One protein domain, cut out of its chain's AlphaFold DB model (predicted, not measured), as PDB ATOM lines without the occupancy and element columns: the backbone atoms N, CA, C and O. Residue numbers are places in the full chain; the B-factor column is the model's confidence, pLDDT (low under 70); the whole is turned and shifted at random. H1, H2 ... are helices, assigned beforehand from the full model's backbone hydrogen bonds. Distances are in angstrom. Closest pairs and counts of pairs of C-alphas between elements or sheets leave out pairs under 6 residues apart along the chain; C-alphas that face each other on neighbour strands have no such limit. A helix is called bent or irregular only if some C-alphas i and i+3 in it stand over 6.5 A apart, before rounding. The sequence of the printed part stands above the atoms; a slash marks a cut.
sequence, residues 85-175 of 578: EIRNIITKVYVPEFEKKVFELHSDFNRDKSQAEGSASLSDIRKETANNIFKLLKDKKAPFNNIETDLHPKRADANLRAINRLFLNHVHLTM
ATOM      1  N   GLU A  85       6.011  16.246  -4.384       93.88
ATOM      2  CA  GLU A  85       7.110  15.504  -5.007       93.88
ATOM      3  C   GLU A  85       7.828  16.337  -6.069       93.88
ATOM      4  O   GLU A  85       9.052  16.470  -6.016       93.88
ATOM      5  N   ILE A  86       7.077  16.982  -6.971       94.12
ATOM      6  CA  ILE A  86       7.652  17.882  -7.976       94.12
ATOM      7  C   ILE A  86       8.359  19.049  -7.275       94.12
ATOM      8  O   ILE A  86       9.489  19.378  -7.633       94.12
ATOM      9  N   ARG A  87       7.743  19.640  -6.237       94.25
ATOM     10  CA  ARG A  87       8.375  20.702  -5.433       94.25
ATOM     11  C   ARG A  87       9.704  20.232  -4.837       94.25
ATOM     12  O   ARG A  87      10.697  20.936  -4.972       94.25
ATOM     13  N   ASN A  88       9.742  19.039  -4.243       94.38
ATOM     14  CA  ASN A  88      10.958  18.477  -3.653       94.38
ATOM     15  C   ASN A  88      12.078  18.287  -4.686       94.38
ATOM     16  O   ASN A  88      13.233  18.581  -4.381       94.38
ATOM     17  N   ILE A  89      11.758  17.831  -5.900       96.31
ATOM     18  CA  ILE A  89      12.749  17.706  -6.977       96.31
ATOM     19  C   ILE A  89      13.249  19.078  -7.429       96.31
ATOM     20  O   ILE A  89      14.458  19.271  -7.542       96.31
ATOM     21  N   ILE A  90      12.344  20.041  -7.643       96.25
ATOM     22  CA  ILE A  90      12.716  21.414  -8.015       96.25
ATOM     23  C   ILE A  90      13.682  21.995  -6.980       96.25
ATOM     24  O   ILE A  90      14.745  22.490  -7.348       96.25
ATOM     25  N   THR A  91      13.355  21.870  -5.694       94.25
ATOM     26  CA  THR A  91      14.191  22.374  -4.601       94.25
ATOM     27  C   THR A  91      15.540  21.661  -4.500       94.25
ATOM     28  O   THR A  91      16.536  22.314  -4.219       94.25
ATOM     29  N   LYS A  92      15.615  20.343  -4.725       95.88
ATOM     30  CA  LYS A  92      16.878  19.596  -4.576       95.88
ATOM     31  C   LYS A  92      17.813  19.704  -5.778       95.88
ATOM     32  O   LYS A  92      19.022  19.698  -5.589       95.88
ATOM     33  N   VAL A  93      17.266  19.744  -6.991       96.19
ATOM     34  CA  VAL A  93      18.054  19.655  -8.231       96.19
ATOM     35  C   VAL A  93      18.220  21.026  -8.873       96.19
ATOM     36  O   VAL A  93      19.333  21.455  -9.148       96.19
ATOM     37  N   TYR A  94      17.115  21.744  -9.075       96.69
ATOM     38  CA  TYR A  94      17.113  22.937  -9.920       96.69
ATOM     39  C   TYR A  94      17.390  24.232  -9.165       96.69
ATOM     40  O   TYR A  94      17.900  25.176  -9.759       96.69
ATOM     41  N   VAL A  95      17.060  24.309  -7.873       95.19
ATOM     42  CA  VAL A  95      17.377  25.495  -7.062       95.19
ATOM     43  C   VAL A  95      18.894  25.722  -6.951       95.19
ATOM     44  O   VAL A  95      19.304  26.840  -7.250       95.19
ATOM     45  N   PRO A  96      19.743  24.716  -6.651       95.50
ATOM     46  CA  PRO A  96      21.199  24.913  -6.633       95.50
ATOM     47  C   PRO A  96      21.782  25.336  -7.991       95.50
ATOM     48  O   PRO A  96      22.655  26.200  -8.061       95.50
ATOM     49  N   GLU A  97      21.290  24.764  -9.096       95.88
ATOM     50  CA  GLU A  97      21.708  25.166 -10.448       95.88
ATOM     51  C   GLU A  97      21.298  26.606 -10.768       95.88
ATOM     52  O   GLU A  97      22.068  27.367 -11.358       95.88
ATOM     53  N   PHE A  98      20.084  26.985 -10.367       95.81
ATOM     54  CA  PHE A  98      19.578  28.342 -10.502       95.81
ATOM     55  C   PHE A  98      20.430  29.334  -9.702       95.81
ATOM     56  O   PHE A  98      20.853  30.341 -10.262       95.81
ATOM     57  N   GLU A  99      20.734  29.040  -8.435       93.81
ATOM     58  CA  GLU A  99      21.615  29.866  -7.601       93.81
ATOM     59  C   GLU A  99      22.979  30.056  -8.255       93.81
ATOM     60  O   GLU A  99      23.441  31.187  -8.398       93.81
ATOM     61  N   LYS A 100      23.591  28.958  -8.716       95.06
ATOM     62  CA  LYS A 100      24.881  28.991  -9.404       95.06
ATOM     63  C   LYS A 100      24.844  29.926 -10.614       95.06
ATOM     64  O   LYS A 100      25.692  30.806 -10.713       95.06
ATOM     65  N   LYS A 101      23.833  29.802 -11.485       94.56
ATOM     66  CA  LYS A 101      23.659  30.691 -12.649       94.56
ATOM     67  C   LYS A 101      23.482  32.153 -12.240       94.56
ATOM     68  O   LYS A 101      24.057  33.038 -12.865       94.56
ATOM     69  N   VAL A 102      22.685  32.417 -11.204       91.81
ATOM     70  CA  VAL A 102      22.465  33.782 -10.710       91.81
ATOM     71  C   VAL A 102      23.768  34.391 -10.195       91.81
ATOM     72  O   VAL A 102      24.046  35.533 -10.537       91.81
ATOM     73  N   PHE A 103      24.586  33.646  -9.447       90.56
ATOM     74  CA  PHE A 103      25.875  34.137  -8.948       90.56
ATOM     75  C   PHE A 103      26.957  34.250 -10.030       90.56
ATOM     76  O   PHE A 103      27.819  35.119  -9.928       90.56
ATOM     77  N   GLU A 104      26.917  33.418 -11.073       92.25
ATOM     78  CA  GLU A 104      27.798  33.553 -12.244       92.25
ATOM     79  C   GLU A 104      27.498  34.836 -13.033       92.25
ATOM     80  O   GLU A 104      28.422  35.537 -13.443       92.25
ATOM     81  N   LEU A 105      26.215  35.166 -13.222       89.62
ATOM     82  CA  LEU A 105      25.777  36.379 -13.925       89.62
ATOM     83  C   LEU A 105      25.892  37.639 -13.061       89.62
ATOM     84  O   LEU A 105      26.248  38.700 -13.565       89.62
ATOM     85  N   HIS A 106      25.620  37.507 -11.764       86.88
ATOM     86  CA  HIS A 106      25.595  38.593 -10.789       86.88
ATOM     87  C   HIS A 106      26.451  38.220  -9.589       86.88
ATOM     88  O   HIS A 106      25.947  37.914  -8.506       86.88
ATOM     89  N   SER A 107      27.772  38.271  -9.761       85.25
ATOM     90  CA  SER A 107      28.712  38.055  -8.646       85.25
ATOM     91  C   SER A 107      28.471  39.018  -7.471       85.25
ATOM     92  O   SER A 107      28.831  38.735  -6.328       85.25
ATOM     93  N   ASP A 108      27.801  40.141  -7.738       80.81
ATOM     94  CA  ASP A 108      27.403  41.181  -6.805       80.81
ATOM     95  C   ASP A 108      25.879  41.276  -6.612       80.81
ATOM     96  O   ASP A 108      25.400  42.331  -6.199       80.81
ATOM     97  N   PHE A 109      25.113  40.192  -6.830       77.62
ATOM     98  CA  PHE A 109      23.640  40.103  -6.658       77.62
ATOM     99  C   PHE A 109      23.097  40.707  -5.345       77.62
ATOM    100  O   PHE A 109      21.914  40.996  -5.180       77.62
ATOM    101  N   ASN A 110      24.003  40.879  -4.396       69.44
ATOM    102  CA  ASN A 110      23.808  41.233  -3.014       69.44
ATOM    103  C   ASN A 110      24.382  42.610  -2.635       69.44
ATOM    104  O   ASN A 110      24.357  42.977  -1.462       69.44
ATOM    105  N   ARG A 111      24.912  43.376  -3.597       72.44
ATOM    106  CA  ARG A 111      25.372  44.756  -3.395       72.44
ATOM    107  C   ARG A 111      24.328  45.735  -3.935       72.44
ATOM    108  O   ARG A 111      23.806  45.549  -5.025       72.44
ATOM    109  N   ASP A 112      24.079  46.820  -3.204       62.78
ATOM    110  CA  ASP A 112      22.988  47.784  -3.460       62.78
ATOM    111  C   ASP A 112      22.978  48.442  -4.857       62.78
ATOM    112  O   ASP A 112      21.992  49.067  -5.239       62.78
ATOM    113  N   LYS A 113      24.054  48.316  -5.642       55.78
ATOM    114  CA  LYS A 113      24.229  49.038  -6.911       55.78
ATOM    115  C   LYS A 113      23.718  48.299  -8.157       55.78
ATOM    116  O   LYS A 113      23.640  48.932  -9.205       55.78
ATOM    117  N   SER A 114      23.332  47.024  -8.072       56.25
ATOM    118  CA  SER A 114      22.976  46.198  -9.246       56.25
ATOM    119  C   SER A 114      21.468  45.988  -9.473       56.25
ATOM    120  O   SER A 114      21.074  45.243 -10.371       56.25
ATOM    121  N   GLN A 115      20.583  46.647  -8.710       59.66
ATOM    122  CA  GLN A 115      19.154  46.286  -8.702       59.66
ATOM    123  C   GLN A 115      18.422  46.438 -10.045       59.66
ATOM    124  O   GLN A 115      17.558  45.612 -10.343       59.66
ATOM    125  N   ALA A 116      18.729  47.454 -10.855       67.44
ATOM    126  CA  ALA A 116      17.968  47.707 -12.081       67.44
ATOM    127  C   ALA A 116      18.282  46.671 -13.179       67.44
ATOM    128  O   ALA A 116      17.386  45.943 -13.614       67.44
ATOM    129  N   GLU A 117      19.554  46.546 -13.568       69.44
ATOM    130  CA  GLU A 117      20.009  45.617 -14.619       69.44
ATOM    131  C   GLU A 117      19.994  44.148 -14.158       69.44
ATOM    132  O   GLU A 117      19.682  43.239 -14.939       69.44
ATOM    133  N   GLY A 118      20.220  43.903 -12.863       76.19
ATOM    134  CA  GLY A 118      20.118  42.573 -12.265       76.19
ATOM    135  C   GLY A 118      18.692  42.017 -12.254       76.19
ATOM    136  O   GLY A 118      18.501  40.805 -12.338       76.19
ATOM    137  N   SER A 119      17.664  42.873 -12.204       81.38
ATOM    138  CA  SER A 119      16.273  42.403 -12.127       81.38
ATOM    139  C   SER A 119      15.768  41.766 -13.428       81.38
ATOM    140  O   SER A 119      15.058  40.756 -13.377       81.38
ATOM    141  N   ALA A 120      16.148  42.319 -14.586       87.38
ATOM    142  CA  ALA A 120      15.696  41.843 -15.893       87.38
ATOM    143  C   ALA A 120      16.312  40.476 -16.218       87.38
ATOM    144  O   ALA A 120      15.596  39.501 -16.438       87.38
ATOM    145  N   SER A 121      17.634  40.385 -16.107       88.62
ATOM    146  CA  SER A 121      18.384  39.139 -16.286       88.62
ATOM    147  C   SER A 121      17.952  38.053 -15.290       88.62
ATOM    148  O   SER A 121      17.757  36.908 -15.685       88.62
ATOM    149  N   LEU A 122      17.687  38.394 -14.022       89.81
ATOM    150  CA  LEU A 122      17.132  37.444 -13.051       89.81
ATOM    151  C   LEU A 122      15.738  36.939 -13.453       89.81
ATOM    152  O   LEU A 122      15.434  35.753 -13.301       89.81
ATOM    153  N   SER A 123      14.869  37.831 -13.938       91.44
ATOM    154  CA  SER A 123      13.558  37.452 -14.475       91.44
ATOM    155  C   SER A 123      13.708  36.473 -15.643       91.44
ATOM    156  O   SER A 123      12.966  35.491 -15.706       91.44
ATOM    157  N   ASP A 124      14.675  36.703 -16.527       93.62
ATOM    158  CA  ASP A 124      14.901  35.863 -17.702       93.62
ATOM    159  C   ASP A 124      15.436  34.479 -17.322       93.62
ATOM    160  O   ASP A 124      14.843  33.480 -17.728       93.62
ATOM    161  N   ILE A 125      16.438  34.397 -16.436       94.25
ATOM    162  CA  ILE A 125      16.956  33.118 -15.906       94.25
ATOM    163  C   ILE A 125      15.830  32.319 -15.239       94.25
ATOM    164  O   ILE A 125      15.708  31.107 -15.436       94.25
ATOM    165  N   ARG A 126      14.978  32.985 -14.447       94.38
ATOM    166  CA  ARG A 126      13.833  32.340 -13.787       94.38
ATOM    167  C   ARG A 126      12.843  31.778 -14.797       94.38
ATOM    168  O   ARG A 126      12.464  30.613 -14.681       94.38
ATOM    169  N   LYS A 127      12.438  32.585 -15.783       94.25
ATOM    170  CA  LYS A 127      11.505  32.160 -16.835       94.25
ATOM    171  C   LYS A 127      12.080  31.003 -17.644       94.25
ATOM    172  O   LYS A 127      11.369  30.028 -17.872       94.25
ATOM    173  N   GLU A 128      13.349  31.083 -18.036       96.44
ATOM    174  CA  GLU A 128      14.056  30.020 -18.754       96.44
ATOM    175  C   GLU A 128      14.063  28.719 -17.940       96.44
ATOM    176  O   GLU A 128      13.637  27.672 -18.429       96.44
ATOM    177  N   THR A 129      14.454  28.793 -16.667       95.69
ATOM    178  CA  THR A 129      14.508  27.633 -15.766       95.69
ATOM    179  C   THR A 129      13.120  27.019 -15.569       95.69
ATOM    180  O   THR A 129      12.952  25.806 -15.705       95.69
ATOM    181  N   ALA A 130      12.095  27.841 -15.328       95.44
ATOM    182  CA  ALA A 130      10.719  27.377 -15.174       95.44
ATOM    183  C   ALA A 130      10.177  26.715 -16.452       95.44
ATOM    184  O   ALA A 130       9.540  25.663 -16.372       95.44
ATOM    185  N   ASN A 131      10.466  27.287 -17.626       94.81
ATOM    186  CA  ASN A 131      10.095  26.715 -18.921       94.81
ATOM    187  C   ASN A 131      10.780  25.365 -19.167       94.81
ATOM    188  O   ASN A 131      10.131  24.422 -19.622       94.81
ATOM    189  N   ASN A 132      12.066  25.248 -18.823       96.75
ATOM    190  CA  ASN A 132      12.822  24.004 -18.961       96.75
ATOM    191  C   ASN A 132      12.249  22.893 -18.070       96.75
ATOM    192  O   ASN A 132      11.990  21.793 -18.556       96.75
ATOM    193  N   ILE A 133      11.962  23.186 -16.798       95.12
ATOM    194  CA  ILE A 133      11.325  22.237 -15.867       95.12
ATOM    195  C   ILE A 133       9.943  21.832 -16.381       95.12
ATOM    196  O   ILE A 133       9.626  20.645 -16.429       95.12
ATOM    197  N   PHE A 134       9.128  22.797 -16.817       94.44
ATOM    198  CA  PHE A 134       7.798  22.511 -17.352       94.44
ATOM    199  C   PHE A 134       7.853  21.605 -18.590       94.44
ATOM    200  O   PHE A 134       7.042  20.688 -18.719       94.44
ATOM    201  N   LYS A 135       8.837  21.806 -19.474       94.88
ATOM    202  CA  LYS A 135       9.072  20.936 -20.633       94.88
ATOM    203  C   LYS A 135       9.455  19.515 -20.212       94.88
ATOM    204  O   LYS A 135       8.901  18.565 -20.755       94.88
ATOM    205  N   LEU A 136      10.344  19.356 -19.229       95.56
ATOM    206  CA  LEU A 136      10.742  18.036 -18.720       95.56
ATOM    207  C   LEU A 136       9.578  17.296 -18.045       95.56
ATOM    208  O   LEU A 136       9.409  16.101 -18.278       95.56
ATOM    209  N   LEU A 137       8.746  18.013 -17.285       93.31
ATOM    210  CA  LEU A 137       7.508  17.492 -16.696       93.31
ATOM    211  C   LEU A 137       6.513  17.037 -17.769       93.31
ATOM    212  O   LEU A 137       5.961  15.943 -17.678       93.31
ATOM    213  N   LYS A 138       6.303  17.862 -18.804       92.31
ATOM    214  CA  LYS A 138       5.404  17.549 -19.924       92.31
ATOM    215  C   LYS A 138       5.870  16.320 -20.705       92.31
ATOM    216  O   LYS A 138       5.048  15.486 -21.070       92.31
ATOM    217  N   ASP A 139       7.176  16.207 -20.932       94.38
ATOM    218  CA  ASP A 139       7.787  15.107 -21.680       94.38
ATOM    219  C   ASP A 139       8.030  13.849 -20.819       94.38
ATOM    220  O   ASP A 139       8.547  12.861 -21.338       94.38
ATOM    221  N   LYS A 140       7.712  13.880 -19.511       93.75
ATOM    222  CA  LYS A 140       8.042  12.828 -18.526       93.75
ATOM    223  C   LYS A 140       9.517  12.398 -18.581       93.75
ATOM    224  O   LYS A 140       9.849  11.215 -18.514       93.75
ATOM    225  N   LYS A 141      10.424  13.364 -18.730       96.38
ATOM    226  CA  LYS A 141      11.876  13.130 -18.765       96.38
ATOM    227  C   LYS A 141      12.470  13.199 -17.365       96.38
ATOM    228  O   LYS A 141      11.923  13.871 -16.492       96.38
ATOM    229  N   ALA A 142      13.605  12.530 -17.157       93.81
ATOM    230  CA  ALA A 142      14.364  12.639 -15.913       93.81
ATOM    231  C   ALA A 142      14.630  14.123 -15.572       93.81
ATOM    232  O   ALA A 142      14.923  14.905 -16.483       93.81
ATOM    233  N   PRO A 143      14.504  14.531 -14.296       95.31
ATOM    234  CA  PRO A 143      14.251  13.721 -13.096       95.31
ATOM    235  C   PRO A 143      12.761  13.432 -12.789       95.31
ATOM    236  O   PRO A 143      12.450  12.927 -11.716       95.31
ATOM    237  N   PHE A 144      11.828  13.739 -13.697       95.19
ATOM    238  CA  PHE A 144      10.372  13.621 -13.492       95.19
ATOM    239  C   PHE A 144       9.729  12.379 -14.137       95.19
ATOM    240  O   PHE A 144       8.508  12.275 -14.200       95.19
ATOM    241  N   ASN A 145      10.526  11.433 -14.634       93.06
ATOM    242  CA  ASN A 145      10.058  10.258 -15.380       93.06
ATOM    243  C   ASN A 145       9.126   9.328 -14.588       93.06
ATOM    244  O   ASN A 145       8.283   8.671 -15.191       93.06
ATOM    245  N   ASN A 146       9.248   9.308 -13.259       92.06
ATOM    246  CA  ASN A 146       8.484   8.415 -12.380       92.06
ATOM    247  C   ASN A 146       7.439   9.141 -11.520       92.06
ATOM    248  O   ASN A 146       6.904   8.541 -10.594       92.06
ATOM    249  N   ILE A 147       7.172  10.424 -11.780       89.50
ATOM    250  CA  ILE A 147       6.187  11.187 -11.010       89.50
ATOM    251  C   ILE A 147       4.880  11.248 -11.785       89.50
ATOM    252  O   ILE A 147       4.838  11.658 -12.950       89.50
ATOM    253  N   GLU A 148       3.796  10.875 -11.115       86.00
ATOM    254  CA  GLU A 148       2.459  11.131 -11.617       86.00
ATOM    255  C   GLU A 148       2.181  12.634 -11.506       86.00
ATOM    256  O   GLU A 148       2.066  13.205 -10.424       86.00
ATOM    257  N   THR A 149       2.190  13.309 -12.653       80.56
ATOM    258  CA  THR A 149       1.992  14.754 -12.708       80.56
ATOM    259  C   THR A 149       0.503  15.079 -12.661       80.56
ATOM    260  O   THR A 149      -0.268  14.674 -13.530       80.56
ATOM    261  N   ASP A 150       0.110  15.857 -11.658       79.06
ATOM    262  CA  ASP A 150      -1.215  16.469 -11.528       79.06
ATOM    263  C   ASP A 150      -1.368  17.725 -12.409       79.06
ATOM    264  O   ASP A 150      -2.439  18.334 -12.491       79.06
ATOM    265  N   LEU A 151      -0.302  18.116 -13.115       80.00
ATOM    266  CA  LEU A 151      -0.287  19.304 -13.953       80.00
ATOM    267  C   LEU A 151      -1.115  19.086 -15.217       80.00
ATOM    268  O   LEU A 151      -0.707  18.433 -16.178       80.00
ATOM    269  N   HIS A 152      -2.275  19.733 -15.255       79.94
ATOM    270  CA  HIS A 152      -3.154  19.677 -16.412       79.94
ATOM    271  C   HIS A 152      -2.502  20.377 -17.632       79.94
ATOM    272  O   HIS A 152      -2.206  21.576 -17.552       79.94
ATOM    273  N   PRO A 153      -2.337  19.717 -18.800       78.38
ATOM    274  CA  PRO A 153      -1.646  20.294 -19.964       78.38
ATOM    275  C   PRO A 153      -2.285  21.588 -20.483       78.38
ATOM    276  O   PRO A 153      -1.593  22.506 -20.913       78.38
ATOM    277  N   LYS A 154      -3.620  21.693 -20.385       85.19
ATOM    278  CA  LYS A 154      -4.378  22.901 -20.768       85.19
ATOM    279  C   LYS A 154      -4.187  24.094 -19.813       85.19
ATOM    280  O   LYS A 154      -4.746  25.153 -20.059       85.19
ATOM    281  N   ARG A 155      -3.433  23.932 -18.720       87.25
ATOM    282  CA  ARG A 155      -3.144  24.971 -17.715       87.25
ATOM    283  C   ARG A 155      -1.659  25.352 -17.677       87.25
ATOM    284  O   ARG A 155      -1.146  25.716 -16.622       87.25
ATOM    285  N   ALA A 156      -0.976  25.294 -18.822       87.00
ATOM    286  CA  ALA A 156       0.454  25.589 -18.938       87.00
ATOM    287  C   ALA A 156       0.868  26.895 -18.232       87.00
ATOM    288  O   ALA A 156       1.786  26.877 -17.415       87.00
ATOM    289  N   ASP A 157       0.131  27.991 -18.432       87.81
ATOM    290  CA  ASP A 157       0.442  29.287 -17.809       87.81
ATOM    291  C   ASP A 157       0.284  29.290 -16.283       87.81
ATOM    292  O   ASP A 157       0.996  30.001 -15.571       87.81
ATOM    293  N   ALA A 158      -0.670  28.528 -15.741       87.88
ATOM    294  CA  ALA A 158      -0.830  28.397 -14.293       87.88
ATOM    295  C   ALA A 158       0.328  27.584 -13.694       87.88
ATOM    296  O   ALA A 158       0.931  28.012 -12.712       87.88
ATOM    297  N   ASN A 159       0.696  26.481 -14.349       88.62
ATOM    298  CA  ASN A 159       1.795  25.609 -13.935       88.62
ATOM    299  C   ASN A 159       3.138  26.358 -13.972       88.62
ATOM    300  O   ASN A 159       3.897  26.333 -13.005       88.62
ATOM    301  N   LEU A 160       3.396  27.110 -15.046       92.00
ATOM    302  CA  LEU A 160       4.582  27.958 -15.175       92.00
ATOM    303  C   LEU A 160       4.633  29.055 -14.113       92.00
ATOM    304  O   LEU A 160       5.705  29.331 -13.572       92.00
ATOM    305  N   ARG A 161       3.496  29.681 -13.782       91.06
ATOM    306  CA  ARG A 161       3.428  30.667 -12.692       91.06
ATOM    307  C   ARG A 161       3.734  30.037 -11.337       91.06
ATOM    308  O   ARG A 161       4.477  30.636 -10.562       91.06
ATOM    309  N   ALA A 162       3.221  28.840 -11.068       90.19
ATOM    310  CA  ALA A 162       3.503  28.125  -9.830       90.19
ATOM    311  C   ALA A 162       4.997  27.768  -9.707       90.19
ATOM    312  O   ALA A 162       5.596  28.015  -8.660       90.19
ATOM    313  N   ILE A 163       5.627  27.285 -10.787       93.56
ATOM    314  CA  ILE A 163       7.061  26.941 -10.791       93.56
ATOM    315  C   ILE A 163       7.894  28.213 -10.599       93.56
ATOM    316  O   ILE A 163       8.768  28.266  -9.739       93.56
ATOM    317  N   ASN A 164       7.569  29.282 -11.333       93.44
ATOM    318  CA  ASN A 164       8.234  30.580 -11.196       93.44
ATOM    319  C   ASN A 164       8.144  31.158  -9.781       93.44
ATOM    320  O   ASN A 164       9.067  31.851  -9.346       93.44
ATOM    321  N   ARG A 165       7.037  30.907  -9.072       91.06
ATOM    322  CA  ARG A 165       6.838  31.369  -7.696       91.06
ATOM    323  C   ARG A 165       7.788  30.678  -6.719       91.06
ATOM    324  O   ARG A 165       8.226  31.335  -5.784       91.06
ATOM    325  N   LEU A 166       8.165  29.415  -6.952       92.75
ATOM    326  CA  LEU A 166       9.165  28.722  -6.126       92.75
ATOM    327  C   LEU A 166      10.523  29.431  -6.188       92.75
ATOM    328  O   LEU A 166      11.082  29.757  -5.145       92.75
ATOM    329  N   PHE A 167      11.005  29.755  -7.389       94.00
ATOM    330  CA  PHE A 167      12.266  30.486  -7.558       94.00
ATOM    331  C   PHE A 167      12.186  31.921  -7.041       94.00
ATOM    332  O   PHE A 167      13.125  32.397  -6.413       94.00
ATOM    333  N   LEU A 168      11.062  32.613  -7.263       90.00
ATOM    334  CA  LEU A 168      10.850  33.958  -6.724       90.00
ATOM    335  C   LEU A 168      10.936  33.949  -5.193       90.00
ATOM    336  O   LEU A 168      11.679  34.736  -4.612       90.00
ATOM    337  N   ASN A 169      10.214  33.032  -4.549       87.50
ATOM    338  CA  ASN A 169      10.246  32.878  -3.101       87.50
ATOM    339  C   ASN A 169      11.658  32.537  -2.616       87.50
ATOM    340  O   ASN A 169      12.115  33.134  -1.651       87.50
ATOM    341  N   HIS A 170      12.367  31.639  -3.303       89.12
ATOM    342  CA  HIS A 170      13.739  31.270  -2.950       89.12
ATOM    343  C   HIS A 170      14.714  32.452  -3.035       89.12
ATOM    344  O   HIS A 170      15.472  32.700  -2.101       89.12
ATOM    345  N   VAL A 171      14.642  33.246  -4.106       87.31
ATOM    346  CA  VAL A 171      15.425  34.485  -4.232       87.31
ATOM    347  C   VAL A 171      15.146  35.428  -3.062       87.31
ATOM    348  O   VAL A 171      16.076  35.961  -2.459       87.31
ATOM    349  N   HIS A 172      13.870  35.666  -2.748       80.06
ATOM    350  CA  HIS A 172      13.482  36.627  -1.715       80.06
ATOM    351  C   HIS A 172      13.798  36.152  -0.294       80.06
ATOM    352  O   HIS A 172      14.165  36.977   0.539       80.06
ATOM    353  N   LEU A 173      13.645  34.857  -0.015       78.19
ATOM    354  CA  LEU A 173      13.777  34.292   1.330       78.19
ATOM    355  C   LEU A 173      15.190  33.812   1.651       78.19
ATOM    356  O   LEU A 173      15.593  33.905   2.808       78.19
ATOM    357  N   THR A 174      15.916  33.298   0.659       80.25
ATOM    358  CA  THR A 174      17.223  32.660   0.852       80.25
ATOM    359  C   THR A 174      18.325  33.567   0.316       80.25
ATOM    360  O   THR A 174      19.113  34.107   1.089       80.25
ATOM    361  N   MET A 175      18.321  33.856  -0.991       81.25
ATOM    362  CA  MET A 175      19.453  34.538  -1.640       81.25
ATOM    363  C   MET A 175      19.621  36.001  -1.205       81.25
ATOM    364  O   MET A 175      20.738  36.453  -0.970       81.25
TER     365      MET A 175
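AT A GLANCE: This is residues 85 to 175 of the 578 residues of an uncharacterized protein of Gymnopus luxurians FD-317 M1 (UniProt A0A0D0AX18). A slanting hairpin of two long helices, H1 and H2, makes one part of this elongated domain, and a third helix, H3, crosses H2 and packs on it, so that the three centres make a triangle. The long link from H2 to H3, residues 139 to 152, lies at one end of the long axis, and the short link from H1 to H2 lies at the other. The printed part has 91 residues, with three named helices in the order H1, H2, H3 and no named strand; its class is all helix. It is compact, with a radius of gyration of the C-alphas of 13.9 A, and spans 43 by 23 by 19 A.

HOW THE PARTS SIT: Start with H1, residues 85 to 105, and H2, residues 115 to 138, which form a helical hairpin and run opposite ways at a tilt of 36 degrees, only just steep. They touch through residues 94 to 102 of H1 and 122 to 129 of H2 alone; look at the closest C-alphas, those of Val 102 and Leu 122, 6.9 A apart. Go on to H3, residues 153 to 175, which touches H2 and runs opposite ways to it at a steep tilt of 45 degrees; their closest C-alphas, of Ala 130 and Asn 164, are 5.7 A apart. H1 and H3 only just touch, with 3 pairs of C-alphas within 8 A, through residues 95 to 99 of H1 and 167 to 175 of H3 alone. Their closest C-alphas are those of Val 95 and Phe 167, 7.2 A apart, and they run the same way at a steep tilt of 58 degrees. The helix packing is mostly crossed, with no touching pair at a shallow tilt. Backbone O i to N i+4 pairs are within hydrogen-bond range in 14 of 17 cases in H1, 18 of 20 in H2 and 16 of 19 in H3.

IN THESE COORDINATES: Find C-alpha 85 at (7.110, 15.504, -5.007); from there H1 runs 29.4 A to C-alpha 105, with a kink of 38 degrees near residue 95. It is neither bent nor irregular, but only just: C-alphas 92 and 95 are 6.4 A apart. Find C-alpha 115 at (19.154, 46.286, -8.702), where H2 begins its 33.8 A. H3 covers 31.4 A and ends at C-alpha 175, at (19.453, 34.538, -1.640); it is irregular, with C-alphas 154 and 157 8.5 A apart.

THE WHOLE: The two C-alphas farthest apart, of Lys 113 and Glu 148, are 44.0 A apart. The printed part has no cut; the link from H1 to H2, 9 residues, is short, and that from H2 to H3, 14 residues, is long. The mean pLDDT of the printed part is 88.2; look for values under 70 at residue 110 and residues 112 to 117, of which 115 to 117 belong to H2.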